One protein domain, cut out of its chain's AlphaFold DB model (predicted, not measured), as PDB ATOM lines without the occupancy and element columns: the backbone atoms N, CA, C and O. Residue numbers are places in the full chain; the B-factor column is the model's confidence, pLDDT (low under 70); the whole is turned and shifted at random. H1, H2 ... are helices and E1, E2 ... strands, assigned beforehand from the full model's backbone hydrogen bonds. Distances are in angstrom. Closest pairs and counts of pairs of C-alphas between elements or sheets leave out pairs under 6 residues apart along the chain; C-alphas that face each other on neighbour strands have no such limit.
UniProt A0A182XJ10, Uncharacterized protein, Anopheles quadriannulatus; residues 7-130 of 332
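Overview. This is residues 7 to 130 of the 332 residues of an uncharacterized protein of Anopheles quadriannulatus (UniProt A0A182XJ10). One sheet folds back on itself and curls like part of a barrel: E4, E3 and E2 face E5, E6 and E7, with E1 as the hinge. H2 packs between the two leaves, while H1 makes a corner with it and only grazes the sheet. The 124 printed residues include E1 to E4, H1, H2, then E5 to E7; the sheet, order E4 E3 E2 E1 E5 E6 E7, is mixed, and so is the class. The whole is compact, radius of gyration of the C-alphas 14.2 A, spanning 41 by 37 by 24 A.

Arrangement. E1, residues 7 to 15, bends by 54 degrees at residue 12. Its residues 7 to 12 pair antiparallel with E2, residues 27 to 34 (N 9 and O 30, 2.9 A). Its residues 13 to 15 pair parallel with E5, residues 96 to 101 (N 14 and O 98, 2.8 A). E3, residues 38 to 46, is antiparallel to E2 (N 31 and O 42, 2.9 A) and to E4, residues 54 to 61 (N 43 and O 56, 2.9 A); E1 to E4 form a meander, each strand the antiparallel neighbour of the one before. H1, residues 62 to 71, touches H2, residues 76 to 88, through residues 76 to 80 alone, closest C-alphas Ala 69 and Phe 79 at 6.0 A, at a steep tilt of 67 degrees, only just short of about perpendicular, opposite ways. H2 is on the sheet, its closest C-alphas with E1 being Cys 88 and Tyr 7, 5.9 A. Every O i to N i+4 pair in H1 and H2 is within hydrogen-bond range. E6, residues 104 to 110, is antiparallel to E5 (N 99 and O 106, 2.9 A) and to E7, residues 116 to 123 (N 107 and O 120, 3.0 A), a second meander. Residues 56 to 57 of E4 pair antiparallel with residues 125 to 126.

Along the chain. E1 begins at C-alpha 7 (-26.224, 32.632, -31.504) and is 22.7 A long; E3 is 25.4 A, E4 23.1 A, H2 17.7 A. E7 ends at C-alpha 123 (-14.137, 32.479, -16.475).

Size, cuts and confidence. The C-alphas farthest apart, Asn 51 and Pro 75, are 42.4 A apart. The printed part has no cut; E1 to E2 is the long link. Residues 15 to 25 are under pLDDT 70.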
ATOM      1  N   TYR A   7     -27.000  31.847 -30.546       88.94
ATOM      2  CA  TYR A   7     -26.224  32.632 -31.504       88.94
ATOM      3  C   TYR A   7     -24.809  32.086 -31.586       88.94
ATOM      4  O   TYR A   7     -24.158  31.945 -30.555       88.94
ATOM      5  N   LEU A   8     -24.326  31.827 -32.796       90.12
ATOM      6  CA  LEU A   8     -22.941  31.449 -33.049       90.12
ATOM      7  C   LEU A   8     -22.238  32.591 -33.769       90.12
ATOM      8  O   LEU A   8     -22.695  32.986 -34.836       90.12
ATOM      9  N   ASN A   9     -21.128  33.075 -33.211       90.88
ATOM     10  CA  ASN A   9     -20.355  34.158 -33.813       90.88
ATOM     11  C   ASN A   9     -18.861  33.881 -33.809       90.88
ATOM     12  O   ASN A   9     -18.324  33.277 -32.875       90.88
ATOM     13  N   LYS A  10     -18.178  34.380 -34.838       91.62
ATOM     14  CA  LYS A  10     -16.717  34.445 -34.890       91.62
ATOM     15  C   LYS A  10     -16.238  35.809 -34.406       91.62
ATOM     16  O   LYS A  10     -16.480  36.815 -35.065       91.62
ATOM     17  N   LEU A  11     -15.507  35.843 -33.296       91.56
ATOM     18  CA  LEU A  11     -14.967  37.078 -32.726       91.56
ATOM     19  C   LEU A  11     -13.441  37.134 -32.869       91.56
ATOM     20  O   LEU A  11     -12.770  36.158 -32.519       91.56
ATOM     21  N   PRO A  12     -12.864  38.251 -33.345       90.56
ATOM     22  CA  PRO A  12     -11.426  38.471 -33.264       90.56
ATOM     23  C   PRO A  12     -11.034  38.680 -31.799       90.56
ATOM     24  O   PRO A  12     -11.690  39.438 -31.088       90.56
ATOM     25  N   ILE A  13      -9.972  38.017 -31.340       89.31
ATOM     26  CA  ILE A  13      -9.509  38.140 -29.952       89.31
ATOM     27  C   ILE A  13      -8.059  38.608 -29.898       89.31
ATOM     28  O   ILE A  13      -7.240  38.256 -30.743       89.31
ATOM     29  N   VAL A  14      -7.723  39.353 -28.853       82.75
ATOM     30  CA  VAL A  14      -6.340  39.621 -28.462       82.75
ATOM     31  C   VAL A  14      -5.938  38.561 -27.435       82.75
ATOM     32  O   VAL A  14      -6.534  38.462 -26.363       82.75
ATOM     33  N   ALA A  15      -4.961  37.718 -27.769       64.19
ATOM     34  CA  ALA A  15      -4.417  36.753 -26.818       64.19
ATOM     35  C   ALA A  15      -3.417  37.459 -25.889       64.19
ATOM     36  O   ALA A  15      -2.560  38.203 -26.365       64.19
ATOM     37  N   ALA A  16      -3.502  37.209 -24.578       53.66
ATOM     38  CA  ALA A  16      -2.621  37.767 -23.544       53.66
ATOM     39  C   ALA A  16      -1.179  37.221 -23.581       53.66
ATOM     40  O   ALA A  16      -0.613  36.818 -22.568       53.66
ATOM     41  N   THR A  17      -0.564  37.179 -24.757       48.41
ATOM     42  CA  THR A  17       0.818  36.745 -24.943       48.41
ATOM     43  C   THR A  17       1.616  37.875 -25.569       48.41
ATOM     44  O   THR A  17       1.901  37.809 -26.757       48.41
ATOM     45  N   GLY A  18       1.907  38.914 -24.769       44.34
ATOM     46  CA  GLY A  18       3.089  39.804 -24.793       44.34
ATOM     47  C   GLY A  18       3.700  40.289 -26.116       44.34
ATOM     48  O   GLY A  18       4.816  40.793 -26.108       44.34
ATOM     49  N   SER A  19       3.030  40.122 -27.248       40.25
ATOM     50  CA  SER A  19       3.538  40.442 -28.572       40.25
ATOM     51  C   SER A  19       2.897  41.744 -29.008       40.25
ATOM     52  O   SER A  19       1.872  41.767 -29.693       40.25
ATOM     53  N   GLU A  20       3.500  42.843 -28.565       44.78
ATOM     54  CA  GLU A  20       3.307  44.167 -29.146       44.78
ATOM     55  C   GLU A  20       3.764  44.117 -30.618       44.78
ATOM     56  O   GLU A  20       4.899  44.445 -30.949       44.78
ATOM     57  N   GLY A  21       2.909  43.603 -31.511       46.91
ATOM     58  CA  GLY A  21       3.172  43.550 -32.955       46.91
ATOM     59  C   GLY A  21       2.805  42.252 -33.689       46.91
ATOM     60  O   GLY A  21       2.977  42.187 -34.905       46.91
ATOM     61  N   GLY A  22       2.297  41.214 -33.015       43.69
ATOM     62  CA  GLY A  22       2.071  39.900 -33.633       43.69
ATOM     63  C   GLY A  22       0.642  39.631 -34.113       43.69
ATOM     64  O   GLY A  22      -0.191  39.203 -33.331       43.69
ATOM     65  N   THR A  23       0.412  39.821 -35.414       47.34
ATOM     66  CA  THR A  23      -0.589  39.178 -36.301       47.34
ATOM     67  C   THR A  23      -2.007  38.880 -35.779       47.34
ATOM     68  O   THR A  23      -2.239  38.042 -34.914       47.34
ATOM     69  N   TRP A  24      -2.967  39.462 -36.495       52.09
ATOM     70  CA  TRP A  24      -4.430  39.399 -36.414       52.09
ATOM     71  C   TRP A  24      -5.066  38.006 -36.640       52.09
ATOM     72  O   TRP A  24      -6.086  37.887 -37.313       52.09
ATOM     73  N   ASN A  25      -4.476  36.929 -36.119       68.00
ATOM     74  CA  ASN A  25      -4.873  35.556 -36.463       68.00
ATOM     75  C   ASN A  25      -5.549  34.786 -35.322       68.00
ATOM     76  O   ASN A  25      -5.902  33.620 -35.502       68.00
ATOM     77  N   HIS A  26      -5.736  35.405 -34.156       86.00
ATOM     78  CA  HIS A  26      -6.471  34.792 -33.056       86.00
ATOM     79  C   HIS A  26      -7.959  35.118 -33.177       86.00
ATOM     80  O   HIS A  26      -8.351  36.276 -33.334       86.00
ATOM     81  N   TYR A  27      -8.803  34.098 -33.080       90.38
ATOM     82  CA  TYR A  27     -10.250  34.278 -33.044       90.38
ATOM     83  C   TYR A  27     -10.890  33.243 -32.127       90.38
ATOM     84  O   TYR A  27     -10.318  32.188 -31.856       90.38
ATOM     85  N   ALA A  28     -12.094  33.534 -31.659       90.81
ATOM     86  CA  ALA A  28     -12.917  32.591 -30.926       90.81
ATOM     87  C   ALA A  28     -14.244  32.386 -31.653       90.81
ATOM     88  O   ALA A  28     -14.836  33.345 -32.146       90.81
ATOM     89  N   PHE A  29     -14.721  31.145 -31.704       91.56
ATOM     90  CA  PHE A  29     -16.137  30.892 -31.945       91.56
ATOM     91  C   PHE A  29     -16.869  30.913 -30.611       91.56
ATOM     92  O   PHE A  29     -16.441  30.245 -29.670       91.56
ATOM     93  N   ILE A  30     -17.958  31.670 -30.539       92.06
ATOM     94  CA  ILE A  30     -18.810  31.756 -29.355       92.06
ATOM     95  C   ILE A  30     -20.216  31.334 -29.742       92.06
ATOM     96  O   ILE A  30     -20.882  32.034 -30.498       92.06
ATOM     97  N   GLU A  31     -20.658  30.199 -29.208       91.62
ATOM     98  CA  GLU A  31     -22.072  29.833 -29.171       91.62
ATOM     99  C   GLU A  31     -22.654  30.350 -27.852       91.62
ATOM    100  O   GLU A  31     -22.260  29.896 -26.777       91.62
ATOM    101  N   SER A  32     -23.566  31.314 -27.930       92.56
ATOM    102  CA  SER A  32     -24.272  31.877 -26.782       92.56
ATOM    103  C   SER A  32     -25.724  31.421 -26.774       92.56
ATOM    104  O   SER A  32     -26.436  31.607 -27.756       92.56
ATOM    105  N   THR A  33     -26.161  30.848 -25.658       91.94
ATOM    106  CA  THR A  33     -27.547  30.441 -25.415       91.94
ATOM    107  C   THR A  33     -28.123  31.305 -24.308       91.94
ATOM    108  O   THR A  33     -27.667  31.242 -23.164       91.94
ATOM    109  N   TRP A  34     -29.134  32.099 -24.641       92.94
ATOM    110  CA  TRP A  34     -29.739  33.075 -23.737       92.94
ATOM    111  C   TRP A  34     -30.990  32.491 -23.079       92.94
ATOM    112  O   TRP A  34     -32.030  32.333 -23.714       92.94
ATOM    113  N   GLY A  35     -30.881  32.124 -21.805       90.81
ATOM    114  CA  GLY A  35     -32.015  31.699 -20.989       90.81
ATOM    115  C   GLY A  35     -32.642  32.863 -20.221       90.81
ATOM    116  O   GLY A  35     -32.145  33.984 -20.231       90.81
ATOM    117  N   GLU A  36     -33.719  32.585 -19.489       89.12
ATOM    118  CA  GLU A  36     -34.416  33.601 -18.683       89.12
ATOM    119  C   GLU A  36     -33.578  34.120 -17.503       89.12
ATOM    120  O   GLU A  36     -33.700  35.279 -17.106       89.12
ATOM    121  N   ARG A  37     -32.726  33.261 -16.927       90.19
ATOM    122  CA  ARG A  37     -31.931  33.567 -15.720       90.19
ATOM    123  C   ARG A  37     -30.425  33.576 -15.948       90.19
ATOM    124  O   ARG A  37     -29.691  34.094 -15.110       90.19
ATOM    125  N   LYS A  38     -29.970  32.968 -17.040       93.75
ATOM    126  CA  LYS A  38     -28.553  32.733 -17.298       93.75
ATOM    127  C   LYS A  38     -28.237  32.668 -18.779       93.75
ATOM    128  O   LYS A  38     -29.073  32.262 -19.587       93.75
ATOM    129  N   ILE A  39     -26.989  32.979 -19.096       94.38
ATOM    130  CA  ILE A  39     -26.408  32.860 -20.426       94.38
ATOM    131  C   ILE A  39     -25.363  31.751 -20.380       94.38
ATOM    132  O   ILE A  39     -24.449  31.778 -19.557       94.38
ATOM    133  N   LEU A  40     -25.492  30.776 -21.272       93.44
ATOM    134  CA  LEU A  40     -24.485  29.737 -21.470       93.44
ATOM    135  C   LEU A  40     -23.626  30.106 -22.673       93.44
ATOM    136  O   LEU A  40     -24.156  30.355 -23.752       93.44
ATOM    137  N   LEU A  41     -22.310  30.115 -22.495       93.62
ATOM    138  CA  LEU A  41     -21.336  30.405 -23.538       93.62
ATOM    139  C   LEU A  41     -20.458  29.177 -23.770       93.62
ATOM    140  O   LEU A  41     -19.737  28.745 -22.872       93.62
ATOM    141  N   LYS A  42     -20.471  28.627 -24.984       93.00
ATOM    142  CA  LYS A  42     -19.440  27.690 -25.446       93.00
ATOM    143  C   LYS A  42     -18.442  28.468 -26.282       93.00
ATOM    144  O   LYS A  42     -18.802  29.023 -27.317       93.00
ATOM    145  N   ILE A  43     -17.200  28.517 -25.823       92.12
ATOM    146  CA  ILE A  43     -16.145  29.332 -26.422       92.12
ATOM    147  C   ILE A  43     -15.064  28.390 -26.943       92.12
ATOM    148  O   ILE A  43     -14.474  27.635 -26.174       92.12
ATOM    149  N   ILE A  44     -14.795  28.434 -28.245       91.62
ATOM    150  CA  ILE A  44     -13.710  27.680 -28.877       91.62
ATOM    151  C   ILE A  44     -12.666  28.671 -29.372       91.62
ATOM    152  O   ILE A  44     -12.899  29.405 -30.330       91.62
ATOM    153  N   VAL A  45     -11.511  28.685 -28.718       90.31
ATOM    154  CA  VAL A  45     -10.406  29.598 -29.001       90.31
ATOM    155  C   VAL A  45      -9.459  28.981 -30.025       90.31
ATOM    156  O   VAL A  45      -8.910  27.896 -29.812       90.31
ATOM    157  N   PHE A  46      -9.226  29.713 -31.111       88.31
ATOM    158  CA  PHE A  46      -8.239  29.416 -32.138       88.31
ATOM    159  C   PHE A  46      -7.076  30.386 -31.995       88.31
ATOM    160  O   PHE A  46      -7.229  31.607 -32.042       88.31
ATOM    161  N   SER A  47      -5.890  29.823 -31.820       83.19
ATOM    162  CA  SER A  47      -4.657  30.579 -31.708       83.19
ATOM    163  C   SER A  47      -3.568  29.824 -32.454       83.19
ATOM    164  O   SER A  47      -3.415  28.633 -32.191       83.19
ATOM    165  N   PRO A  48      -2.769  30.484 -33.309       79.00
ATOM    166  CA  PRO A  48      -1.585  29.870 -33.911       79.00
ATOM    167  C   PRO A  48      -0.584  29.316 -32.887       79.00
ATOM    168  O   PRO A  48       0.261  28.499 -33.234       79.00
ATOM    169  N   LEU A  49      -0.666  29.757 -31.626       73.88
ATOM    170  CA  LEU A  49       0.181  29.275 -30.533       73.88
ATOM    171  C   LEU A  49      -0.209  27.874 -30.050       73.88
ATOM    172  O   LEU A  49       0.603  27.194 -29.424       73.88
ATOM    173  N   TYR A  50      -1.446  27.446 -30.308       75.25
ATOM    174  CA  TYR A  50      -1.940  26.129 -29.932       75.25
ATOM    175  C   TYR A  50      -2.101  25.269 -31.183       75.25
ATOM    176  O   TYR A  50      -2.753  25.657 -32.146       75.25
ATOM    177  N   ASN A  51      -1.557  24.053 -31.144       75.12
ATOM    178  CA  ASN A  51      -1.716  23.090 -32.238       75.12
ATOM    179  C   ASN A  51      -3.165  22.595 -32.388       75.12
ATOM    180  O   ASN A  51      -3.517  22.030 -33.421       75.12
ATOM    181  N   THR A  52      -4.000  22.776 -31.360       82.75
ATOM    182  CA  THR A  52      -5.407  22.376 -31.356       82.75
ATOM    183  C   THR A  52      -6.296  23.485 -30.788       82.75
ATOM    184  O   THR A  52      -5.874  24.195 -29.870       82.75
ATOM    185  N   PRO A  53      -7.532  23.642 -31.301       87.12
ATOM    186  CA  PRO A  53      -8.501  24.570 -30.731       87.12
ATOM    187  C   PRO A  53      -8.801  24.221 -29.273       87.12
ATOM    188  O   PRO A  53      -8.924  23.046 -28.915       87.12
ATOM    189  N   LEU A  54      -8.926  25.244 -28.431       89.44
ATOM    190  CA  LEU A  54      -9.241  25.074 -27.018       89.44
ATOM    191  C   LEU A  54     -10.719  25.352 -26.771       89.44
ATOM    192  O   LEU A  54     -11.204  26.437 -27.073       89.44
ATOM    193  N   SER A  55     -11.403  24.373 -26.193       91.19
ATOM    194  CA  SER A  55     -12.833  24.422 -25.907       91.19
ATOM    195  C   SER A  55     -13.106  24.769 -24.447       91.19
ATOM    196  O   SER A  55     -12.522  24.183 -23.528       91.19
ATOM    197  N   PHE A  56     -14.038  25.689 -24.233       92.62
ATOM    198  CA  PHE A  56     -14.456  26.166 -22.924       92.62
ATOM    199  C   PHE A  56     -15.977  26.254 -22.840       92.62
ATOM    200  O   PHE A  56     -16.657  26.526 -23.830       92.62
ATOM    201  N   LEU A  57     -16.504  26.026 -21.642       92.62
ATOM    202  CA  LEU A  57     -17.899  26.249 -21.305       92.62
ATOM    203  C   LEU A  57     -17.948  27.225 -20.139       92.62
ATOM    204  O   LEU A  57     -17.264  27.043 -19.137       92.62
ATOM    205  N   SER A  58     -18.780  28.239 -20.269       93.75
ATOM    206  CA  SER A  58     -18.910  29.293 -19.285       93.75
ATOM    207  C   SER A  58     -20.383  29.613 -19.071       93.75
ATOM    208  O   SER A  58     -21.183  29.555 -20.002       93.75
ATOM    209  N   GLU A  59     -20.745  29.940 -17.838       93.94
ATOM    210  CA  GLU A  59     -22.104  30.316 -17.451       93.94
ATOM    211  C   GLU A  59     -22.066  31.707 -16.824       93.94
ATOM    212  O   GLU A  59     -21.156  32.020 -16.055       93.94
ATOM    213  N   ILE A  60     -23.027  32.548 -17.197       94.69
ATOM    214  CA  ILE A  60     -23.180  33.899 -16.669       94.69
ATOM    215  C   ILE A  60     -24.597  34.040 -16.129       94.69
ATOM    216  O   ILE A  60     -25.560  34.042 -16.897       94.69
ATOM    217  N   ASP A  61     -24.718  34.211 -14.819       94.56
ATOM    218  CA  ASP A  61     -25.996  34.519 -14.187       94.56
ATOM    219  C   ASP A  61     -26.404  35.969 -14.463       94.56
ATOM    220  O   ASP A  61     -25.586  36.895 -14.408       94.56
ATOM    221  N   HIS A  62     -27.696  36.195 -14.708       93.69
ATOM    222  CA  HIS A  62     -28.226  37.546 -14.910       93.69
ATOM    223  C   HIS A  62     -28.017  38.439 -13.679       93.69
ATOM    224  O   HIS A  62     -27.798  39.636 -13.835       93.69
ATOM    225  N   GLU A  63     -27.992  37.868 -12.472       94.12
ATOM    226  CA  GLU A  63     -27.691  38.602 -11.236       94.12
ATOM    227  C   GLU A  63     -26.275  39.206 -11.256       94.12
ATOM    228  O   GLU A  63     -26.078  40.358 -10.863       94.12
ATOM    229  N   VAL A  64     -25.288  38.474 -11.785       93.50
ATOM    230  CA  VAL A  64     -23.897  38.947 -11.911       93.50
ATOM    231  C   VAL A  64     -23.798  40.071 -12.943       93.50
ATOM    232  O   VAL A  64     -23.105  41.074 -12.726       93.50
ATOM    233  N   LEU A  65     -24.523  39.945 -14.056       92.88
ATOM    234  CA  LEU A  65     -24.628  41.017 -15.045       92.88
ATOM    235  C   LEU A  65     -25.310  42.251 -14.454       92.88
ATOM    236  O   LEU A  65     -24.846  43.364 -14.685       92.88
ATOM    237  N   GLN A  66     -26.359  42.077 -13.651       94.50
ATOM    238  CA  GLN A  66     -27.080  43.183 -13.029       94.50
ATOM    239  C   GLN A  66     -26.188  43.945 -12.044       94.50
ATOM    240  O   GLN A  66     -26.145  45.174 -12.068       94.50
ATOM    241  N   GLN A  67     -25.399  43.235 -11.233       94.50
ATOM    242  CA  GLN A  67     -24.395  43.856 -10.364       94.50
ATOM    243  C   GLN A  67     -23.324  44.612 -11.161       94.50
ATOM    244  O   GLN A  67     -22.840  45.659 -10.726       94.50
ATOM    245  N   THR A  68     -22.944  44.098 -12.333       93.25
ATOM    246  CA  THR A  68     -21.986  44.763 -13.226       93.25
ATOM    247  C   THR A  68     -22.589  46.025 -13.846       93.25
ATOM    248  O   THR A  68     -21.929  47.062 -13.848       93.25
ATOM    249  N   ALA A  69     -23.859  45.987 -14.261       94.88
ATOM    250  CA  ALA A  69     -24.593  47.152 -14.754       94.88
ATOM    251  C   ALA A  69     -24.666  48.269 -13.702       94.88
ATOM    252  O   ALA A  69     -24.363  49.420 -14.010       94.88
ATOM    253  N   ILE A  70     -24.981  47.921 -12.446       95.44
ATOM    254  CA  ILE A  70     -25.015  48.871 -11.321       95.44
ATOM    255  C   ILE A  70     -23.638  49.509 -11.108       95.44
ATOM    256  O   ILE A  70     -23.540  50.724 -10.959       95.44
ATOM    257  N   ARG A  71     -22.563  48.712 -11.137       94.06
ATOM    258  CA  ARG A  71     -21.184  49.202 -10.962       94.06
ATOM    259  C   ARG A  71     -20.740  50.148 -12.076       94.06
ATOM    260  O   ARG A  71     -19.923  51.028 -11.837       94.06
ATOM    261  N   LEU A  72     -21.245  49.933 -13.288       92.06
ATOM    262  CA  LEU A  72     -20.994  50.784 -14.450       92.06
ATOM    263  C   LEU A  72     -21.991  51.948 -14.560       92.06
ATOM    264  O   LEU A  72     -21.936  52.681 -15.546       92.06
ATOM    265  N   GLU A  73     -22.891  52.102 -13.581       94.25
ATOM    266  CA  GLU A  73     -23.939  53.128 -13.542       94.25
ATOM    267  C   GLU A  73     -24.812  53.130 -14.812       94.25
ATOM    268  O   GLU A  73     -25.148  54.174 -15.373       94.25
ATOM    269  N   ARG A  74     -25.175  51.934 -15.299       93.44
ATOM    270  CA  ARG A  74     -25.998  51.748 -16.502       93.44
ATOM    271  C   ARG A  74     -27.377  51.167 -16.184       93.44
ATOM    272  O   ARG A  74     -27.483  50.277 -15.336       93.44
ATOM    273  N   PRO A  75     -28.433  51.595 -16.904       96.25
ATOM    274  CA  PRO A  75     -29.722  50.918 -16.872       96.25
ATOM    275  C   PRO A  75     -29.586  49.451 -17.291       96.25
ATOM    276  O   PRO A  75     -28.866  49.128 -18.237       96.25
ATOM    277  N   TRP A  76     -30.308  48.562 -16.605       94.19
ATOM    278  CA  TRP A  76     -30.241  47.116 -16.849       94.19
ATOM    279  C   TRP A  76     -30.542  46.740 -18.305       94.19
ATOM    280  O   TRP A  76     -29.788  45.981 -18.908       94.19
ATOM    281  N   ASN A  77     -31.617  47.292 -18.873       94.62
ATOM    282  CA  ASN A  77     -32.055  46.957 -20.229       94.62
ATOM    283  C   ASN A  77     -31.005  47.349 -21.278       94.62
ATOM    284  O   ASN A  77     -30.683  46.541 -22.147       94.62
ATOM    285  N   ASP A  78     -30.422  48.541 -21.147       95.06
ATOM    286  CA  ASP A  78     -29.388  49.037 -22.060       95.06
ATOM    287  C   ASP A  78     -28.107  48.208 -21.936       95.06
ATOM    288  O   ASP A  78     -27.525  47.803 -22.940       95.06
ATOM    289  N   PHE A  79     -27.698  47.894 -20.702       95.00
ATOM    290  CA  PHE A  79     -26.523  47.064 -20.443       95.00
ATOM    291  C   PHE A  79     -26.680  45.651 -21.014       95.00
ATOM    292  O   PHE A  79     -25.762  45.117 -21.643       95.00
ATOM    293  N   LEU A  80     -27.849  45.037 -20.823       93.62
ATOM    294  CA  LEU A  80     -28.140  43.706 -21.344       93.62
ATOM    295  C   LEU A  80     -28.194  43.713 -22.876       93.62
ATOM    296  O   LEU A  80     -27.657  42.804 -23.509       93.62
ATOM    297  N   HIS A  81     -28.787  44.749 -23.474       93.44
ATOM    298  CA  HIS A  81     -28.828  44.920 -24.923       93.44
ATOM    299  C   HIS A  81     -27.423  45.083 -25.518       93.44
ATOM    300  O   HIS A  81     -27.066  44.356 -26.442       93.44
ATOM    301  N   GLU A  82     -26.591  45.959 -24.952       94.19
ATOM    302  CA  GLU A  82     -25.198  46.135 -25.380       94.19
ATOM    303  C   GLU A  82     -24.364  44.862 -25.169       94.19
ATOM    304  O   GLU A  82     -23.549  44.517 -26.022       94.19
ATOM    305  N   THR A  83     -24.595  44.120 -24.081       94.19
ATOM    306  CA  THR A  83     -23.948  42.816 -23.852       94.19
ATOM    307  C   THR A  83     -24.360  41.807 -24.919       94.19
ATOM    308  O   THR A  83     -23.515  41.085 -25.451       94.19
ATOM    309  N   LYS A  84     -25.649  41.778 -25.283       93.75
ATOM    310  CA  LYS A  84     -26.153  40.924 -26.360       93.75
ATOM    311  C   LYS A  84     -25.536  41.308 -27.698       93.75
ATOM    312  O   LYS A  84     -25.066  40.428 -28.405       93.75
ATOM    313  N   LEU A  85     -25.444  42.596 -28.020       93.69
ATOM    314  CA  LEU A  85     -24.740  43.062 -29.217       93.69
ATOM    315  C   LEU A  85     -23.269  42.627 -29.209       93.69
ATOM    316  O   LEU A  85     -22.797  42.059 -30.193       93.69
ATOM    317  N   ALA A  86     -22.558  42.824 -28.099       94.00
ATOM    318  CA  ALA A  86     -21.147  42.472 -27.989       94.00
ATOM    319  C   ALA A  86     -20.885  40.973 -28.204       94.00
ATOM    320  O   ALA A  86     -19.883  40.625 -28.821       94.00
ATOM    321  N   LEU A  87     -21.758  40.085 -27.721       93.25
ATOM    322  CA  LEU A  87     -21.562  38.632 -27.825       93.25
ATOM    323  C   LEU A  87     -22.212  38.009 -29.069       93.25
ATOM    324  O   LEU A  87     -21.781  36.941 -29.507       93.25
ATOM    325  N   CYS A  88     -23.236  38.657 -29.632       91.81
ATOM    326  CA  CYS A  88     -24.051  38.097 -30.709       91.81
ATOM    327  C   CYS A  88     -23.792  38.697 -32.102       91.81
ATOM    328  O   CYS A  88     -24.485  38.311 -33.042       91.81
ATOM    329  N   THR A  89     -22.847  39.631 -32.249       90.31
ATOM    330  CA  THR A  89     -22.515  40.243 -33.549       90.31
ATOM    331  C   THR A  89     -21.382  39.486 -34.239       90.31
ATOM    332  O   THR A  89     -20.281  39.376 -33.695       90.31
ATOM    333  N   GLU A  90     -21.632  39.006 -35.456       86.00
ATOM    334  CA  GLU A  90     -20.626  38.330 -36.281       86.00
ATOM    335  C   GLU A  90     -19.459  39.276 -36.595       86.00
ATOM    336  O   GLU A  90     -19.662  40.416 -37.009       86.00
ATOM    337  N   GLY A  91     -18.223  38.816 -36.388       85.25
ATOM    338  CA  GLY A  91     -17.023  39.639 -36.560       85.25
ATOM    339  C   GLY A  91     -16.738  40.606 -35.405       85.25
ATOM    340  O   GLY A  91     -15.684  41.242 -35.403       85.25
ATOM    341  N   GLY A  92     -17.616  40.666 -34.400       88.31
ATOM    342  CA  GLY A  92     -17.517  41.583 -33.270       88.31
ATOM    343  C   GLY A  92     -18.313  42.871 -33.461       88.31
ATOM    344  O   GLY A  92     -18.451  43.398 -34.561       88.31
ATOM    345  N   ALA A  93     -18.855  43.384 -32.357       91.69
ATOM    346  CA  ALA A  93     -19.605  44.628 -32.348       91.69
ATOM    347  C   ALA A  93     -18.670  45.839 -32.472       91.69
ATOM    348  O   ALA A  93     -17.610  45.902 -31.844       91.69
ATOM    349  N   ASN A  94     -19.097  46.844 -33.239       89.44
ATOM    350  CA  ASN A  94     -18.369  48.105 -33.349       89.44
ATOM    351  C   ASN A  94     -18.209  48.759 -31.971       89.44
ATOM    352  O   ASN A  94     -19.161  48.854 -31.197       89.44
ATOM    353  N   GLY A  95     -16.996  49.222 -31.668       90.50
ATOM    354  CA  GLY A  95     -16.680  49.798 -30.360       90.50
ATOM    355  C   GLY A  95     -16.467  48.762 -29.253       90.50
ATOM    356  O   GLY A  95     -16.327  49.159 -28.098       90.50
ATOM    357  N   PHE A  96     -16.396  47.466 -29.575       93.44
ATOM    358  CA  PHE A  96     -15.971  46.425 -28.644       93.44
ATOM    359  C   PHE A  96     -14.656  45.773 -29.072       93.44
ATOM    360  O   PHE A  96     -14.366  45.606 -30.254       93.44
ATOM    361  N   SER A  97     -13.854  45.390 -28.083       91.69
ATOM    362  CA  SER A  97     -12.641  44.593 -28.266       91.69
ATOM    363  C   SER A  97     -12.684  43.381 -27.348       91.69
ATOM    364  O   SER A  97     -13.084  43.507 -26.189       91.69
ATOM    365  N   TYR A  98     -12.222  42.237 -27.835       93.00
ATOM    366  CA  TYR A  98     -12.291  40.971 -27.115       93.00
ATOM    367  C   TYR A  98     -10.889  40.467 -26.810       93.00
ATOM    368  O   TYR A  98      -9.990  40.572 -27.645       93.00
ATOM    369  N   ALA A  99     -10.694  39.911 -25.622       91.06
ATOM    370  CA  ALA A  99      -9.411  39.379 -25.201       91.06
ATOM    371  C   ALA A  99      -9.583  38.105 -24.377       91.06
ATOM    372  O   ALA A  99     -10.613  37.894 -23.732       91.06
ATOM    373  N   VAL A 100      -8.556  37.259 -24.403       89.12
ATOM    374  CA  VAL A 100      -8.431  36.123 -23.487       89.12
ATOM    375  C   VAL A 100      -7.255  36.401 -22.562       89.12
ATOM    376  O   VAL A 100      -6.105  36.367 -23.002       89.12
ATOM    377  N   GLU A 101      -7.557  36.688 -21.298       87.44
ATOM    378  CA  GLU A 101      -6.618  37.144 -20.270       87.44
ATOM    379  C   GLU A 101      -6.819  36.339 -18.988       87.44
ATOM    380  O   GLU A 101      -7.941  36.232 -18.510       87.44
ATOM    381  N   GLU A 102      -5.749  35.776 -18.419       83.62
ATOM    382  CA  GLU A 102      -5.784  35.127 -17.093       83.62
ATOM    383  C   GLU A 102      -6.922  34.092 -16.925       83.62
ATOM    384  O   GLU A 102      -7.616  34.062 -15.913       83.62
ATOM    385  N   ASN A 103      -7.134  33.238 -17.935       87.38
ATOM    386  CA  ASN A 103      -8.248  32.275 -18.017       87.38
ATOM    387  C   ASN A 103      -9.652  32.901 -18.045       87.38
ATOM    388  O   ASN A 103     -10.639  32.210 -17.801       87.38
ATOM    389  N   ASN A 104      -9.768  34.178 -18.385       91.88
ATOM    390  CA  ASN A 104     -11.033  34.849 -18.623       91.88
ATOM    391  C   ASN A 104     -11.163  35.234 -20.090       91.88
ATOM    392  O   ASN A 104     -10.201  35.649 -20.734       91.88
ATOM    393  N   PHE A 105     -12.378  35.139 -20.608       93.38
ATOM    394  CA  PHE A 105     -12.768  35.829 -21.824       93.38
ATOM    395  C   PHE A 105     -13.392  37.165 -21.436       93.38
ATOM    396  O   PHE A 105     -14.334  37.204 -20.645       93.38
ATOM    397  N   VAL A 106     -12.851  38.256 -21.969       93.69
ATOM    398  CA  VAL A 106     -13.214  39.625 -21.599       93.69
ATOM    399  C   VAL A 106     -13.653  40.376 -22.845       93.69
ATOM    400  O   VAL A 106     -12.943  40.378 -23.851       93.69
ATOM    401  N   TRP A 107     -14.795  41.057 -22.768       94.56
ATOM    402  CA  TRP A 107     -15.210  42.031 -23.773       94.56
ATOM    403  C   TRP A 107     -15.146  43.430 -23.167       94.56
ATOM    404  O   TRP A 107     -15.673  43.708 -22.087       94.56
ATOM    405  N   ARG A 108     -14.444  44.324 -23.858       93.88
ATOM    406  CA  ARG A 108     -14.237  45.711 -23.442       93.88
ATOM    407  C   ARG A 108     -14.942  46.652 -24.392       93.88
ATOM    408  O   ARG A 108     -14.918  46.424 -25.596       93.88
ATOM    409  N   LYS A 109     -15.500  47.731 -23.853       92.75
ATOM    410  CA  LYS A 109     -16.045  48.841 -24.632       92.75
ATOM    411  C   LYS A 109     -14.956  49.884 -24.853       92.75
ATOM    412  O   LYS A 109     -14.303  50.317 -23.902       92.75
ATOM    413  N   VAL A 110     -14.758  50.280 -26.100       90.50
ATOM    414  CA  VAL A 110     -13.843  51.344 -26.514       90.50
ATOM    415  C   VAL A 110     -14.589  52.670 -26.369       90.50
ATOM    416  O   VAL A 110     -15.552  52.924 -27.085       90.50
ATOM    417  N   VAL A 111     -14.179  53.497 -25.406       86.62
ATOM    418  CA  VAL A 111     -14.849  54.775 -25.076       86.62
ATOM    419  C   VAL A 111     -14.128  55.968 -25.722       86.62
ATOM    420  O   VAL A 111     -14.687  57.054 -25.834       86.62
ATOM    421  N   GLY A 112     -12.899  55.769 -26.202       79.38
ATOM    422  CA  GLY A 112     -12.120  56.776 -26.918       79.38
ATOM    423  C   GLY A 112     -10.857  56.184 -27.554       79.38
ATOM    424  O   GLY A 112     -10.672  54.969 -27.509       79.38
ATOM    425  N   PRO A 113      -9.952  57.018 -28.102       78.25
ATOM    426  CA  PRO A 113      -8.798  56.559 -28.888       78.25
ATOM    427  C   PRO A 113      -7.823  55.635 -28.144       78.25
ATOM    428  O   PRO A 113      -7.130  54.845 -28.775       78.25
ATOM    429  N   ALA A 114      -7.758  55.733 -26.814       78.94
ATOM    430  CA  ALA A 114      -6.861  54.932 -25.976       78.94
ATOM    431  C   ALA A 114      -7.539  54.360 -24.717       78.94
ATOM    432  O   ALA A 114      -6.886  53.696 -23.916       78.94
ATOM    433  N   LEU A 115      -8.837  54.622 -24.518       86.38
ATOM    434  CA  LEU A 115      -9.552  54.202 -23.316       86.38
ATOM    435  C   LEU A 115     -10.477  53.031 -23.636       86.38
ATOM    436  O   LEU A 115     -11.439  53.172 -24.397       86.38
ATOM    437  N   THR A 116     -10.205  51.893 -23.003       88.94
ATOM    438  CA  THR A 116     -11.083  50.724 -23.028       88.94
ATOM    439  C   THR A 116     -11.519  50.384 -21.610       88.94
ATOM    440  O   THR A 116     -10.730  50.453 -20.671       88.94
ATOM    441  N   VAL A 117     -12.795  50.047 -21.447       90.12
ATOM    442  CA  VAL A 117     -13.387  49.679 -20.157       90.12
ATOM    443  C   VAL A 117     -13.856  48.237 -20.246       90.12
ATOM    444  O   VAL A 117     -14.556  47.881 -21.193       90.12
ATOM    445  N   ALA A 118     -13.480  47.401 -19.276       90.75
ATOM    446  CA  ALA A 118     -13.997  46.040 -19.178       90.75
ATOM    447  C   ALA A 118     -15.512  46.085 -18.970       90.75
ATOM    448  O   ALA A 118     -15.992  46.543 -17.935       90.75
ATOM    449  N   TYR A 119     -16.246  45.649 -19.989       92.12
ATOM    450  CA  TYR A 119     -17.701  45.695 -19.999       92.12
ATOM    451  C   TYR A 119     -18.286  44.414 -19.406       92.12
ATOM    452  O   TYR A 119     -19.286  44.445 -18.695       92.12
ATOM    453  N   GLY A 120     -17.600  43.294 -19.622       92.94
ATOM    454  CA  GLY A 120     -17.811  42.076 -18.864       92.94
ATOM    455  C   GLY A 120     -16.701  41.062 -19.093       92.94
ATOM    456  O   GLY A 120     -15.839  41.214 -19.963       92.94
ATOM    457  N   SER A 121     -16.703  40.042 -18.248       93.50
ATOM    458  CA  SER A 121     -15.712  38.976 -18.254       93.50
ATOM    459  C   SER A 121     -16.353  37.680 -17.803       93.50
ATOM    460  O   SER A 121     -17.204  37.689 -16.912       93.50
ATOM    461  N   VAL A 122     -15.893  36.567 -18.356       94.50
ATOM    462  CA  VAL A 122     -16.314  35.243 -17.923       94.50
ATOM    463  C   VAL A 122     -15.123  34.313 -17.773       94.50
ATOM    464  O   VAL A 122     -14.203  34.331 -18.589       94.50
ATOM    465  N   ILE A 123     -15.163  33.485 -16.734       93.69
ATOM    466  CA  ILE A 123     -14.137  32.479 -16.475       93.69
ATOM    467  C   ILE A 123     -14.270  31.365 -17.509       93.69
ATOM    468  O   ILE A 123     -15.350  30.803 -17.710       93.69
ATOM    469  N   LEU A 124     -13.159  31.023 -18.151       91.88
ATOM    470  CA  LEU A 124     -13.062  29.951 -19.128       91.88
ATOM    471  C   LEU A 124     -12.840  28.614 -18.419       91.88
ATOM    472  O   LEU A 124     -11.721  28.275 -18.028       91.88
ATOM    473  N   LEU A 125     -13.903  27.819 -18.277       92.50
ATOM    474  CA  LEU A 125     -13.804  26.464 -17.736       92.50
ATOM    475  C   LEU A 125     -13.581  25.486 -18.884       92.50
ATOM    476  O   LEU A 125     -14.380  25.406 -19.818       92.50
ATOM    477  N   ARG A 126     -12.467  24.750 -18.842       90.44
ATOM    478  CA  ARG A 126     -12.096  23.821 -19.914       90.44
ATOM    479  C   ARG A 126     -13.188  22.768 -20.099       90.44
ATOM    480  O   ARG A 126     -13.594  22.116 -19.142       90.44
ATOM    481  N   SER A 127     -13.629  22.594 -21.339       87.25
ATOM    482  CA  SER A 127     -14.720  21.695 -21.704       87.25
ATOM    483  C   SER A 127     -14.302  20.770 -22.841       87.25
ATOM    484  O   SER A 127     -13.415  21.090 -23.630       87.25
ATOM    485  N   GLN A 128     -14.958  19.615 -22.934       82.81
ATOM    486  CA  GLN A 128     -14.814  18.688 -24.058       82.81
ATOM    487  C   GLN A 128     -15.796  18.998 -25.197       82.81
ATOM    488  O   GLN A 128     -16.005  18.150 -26.059       82.81
ATOM    489  N   CYS A 129     -16.423  20.184 -25.216       75.31
ATOM    490  CA  CYS A 129     -17.340  20.533 -26.297       75.31
ATOM    491  C   CYS A 129     -16.614  20.491 -27.646       75.31
ATOM    492  O   CYS A 129     -15.591  21.157 -27.848       75.31
ATOM    493  N   LEU A 130     -17.134  19.673 -28.555       81.06
ATOM    494  CA  LEU A 130     -16.517  19.462 -29.849       81.06
ATOM    495  C   LEU A 130     -16.933  20.583 -30.796       81.06
ATOM    496  O   LEU A 130     -18.085  21.017 -30.819       81.06
TER     497      LEU A 130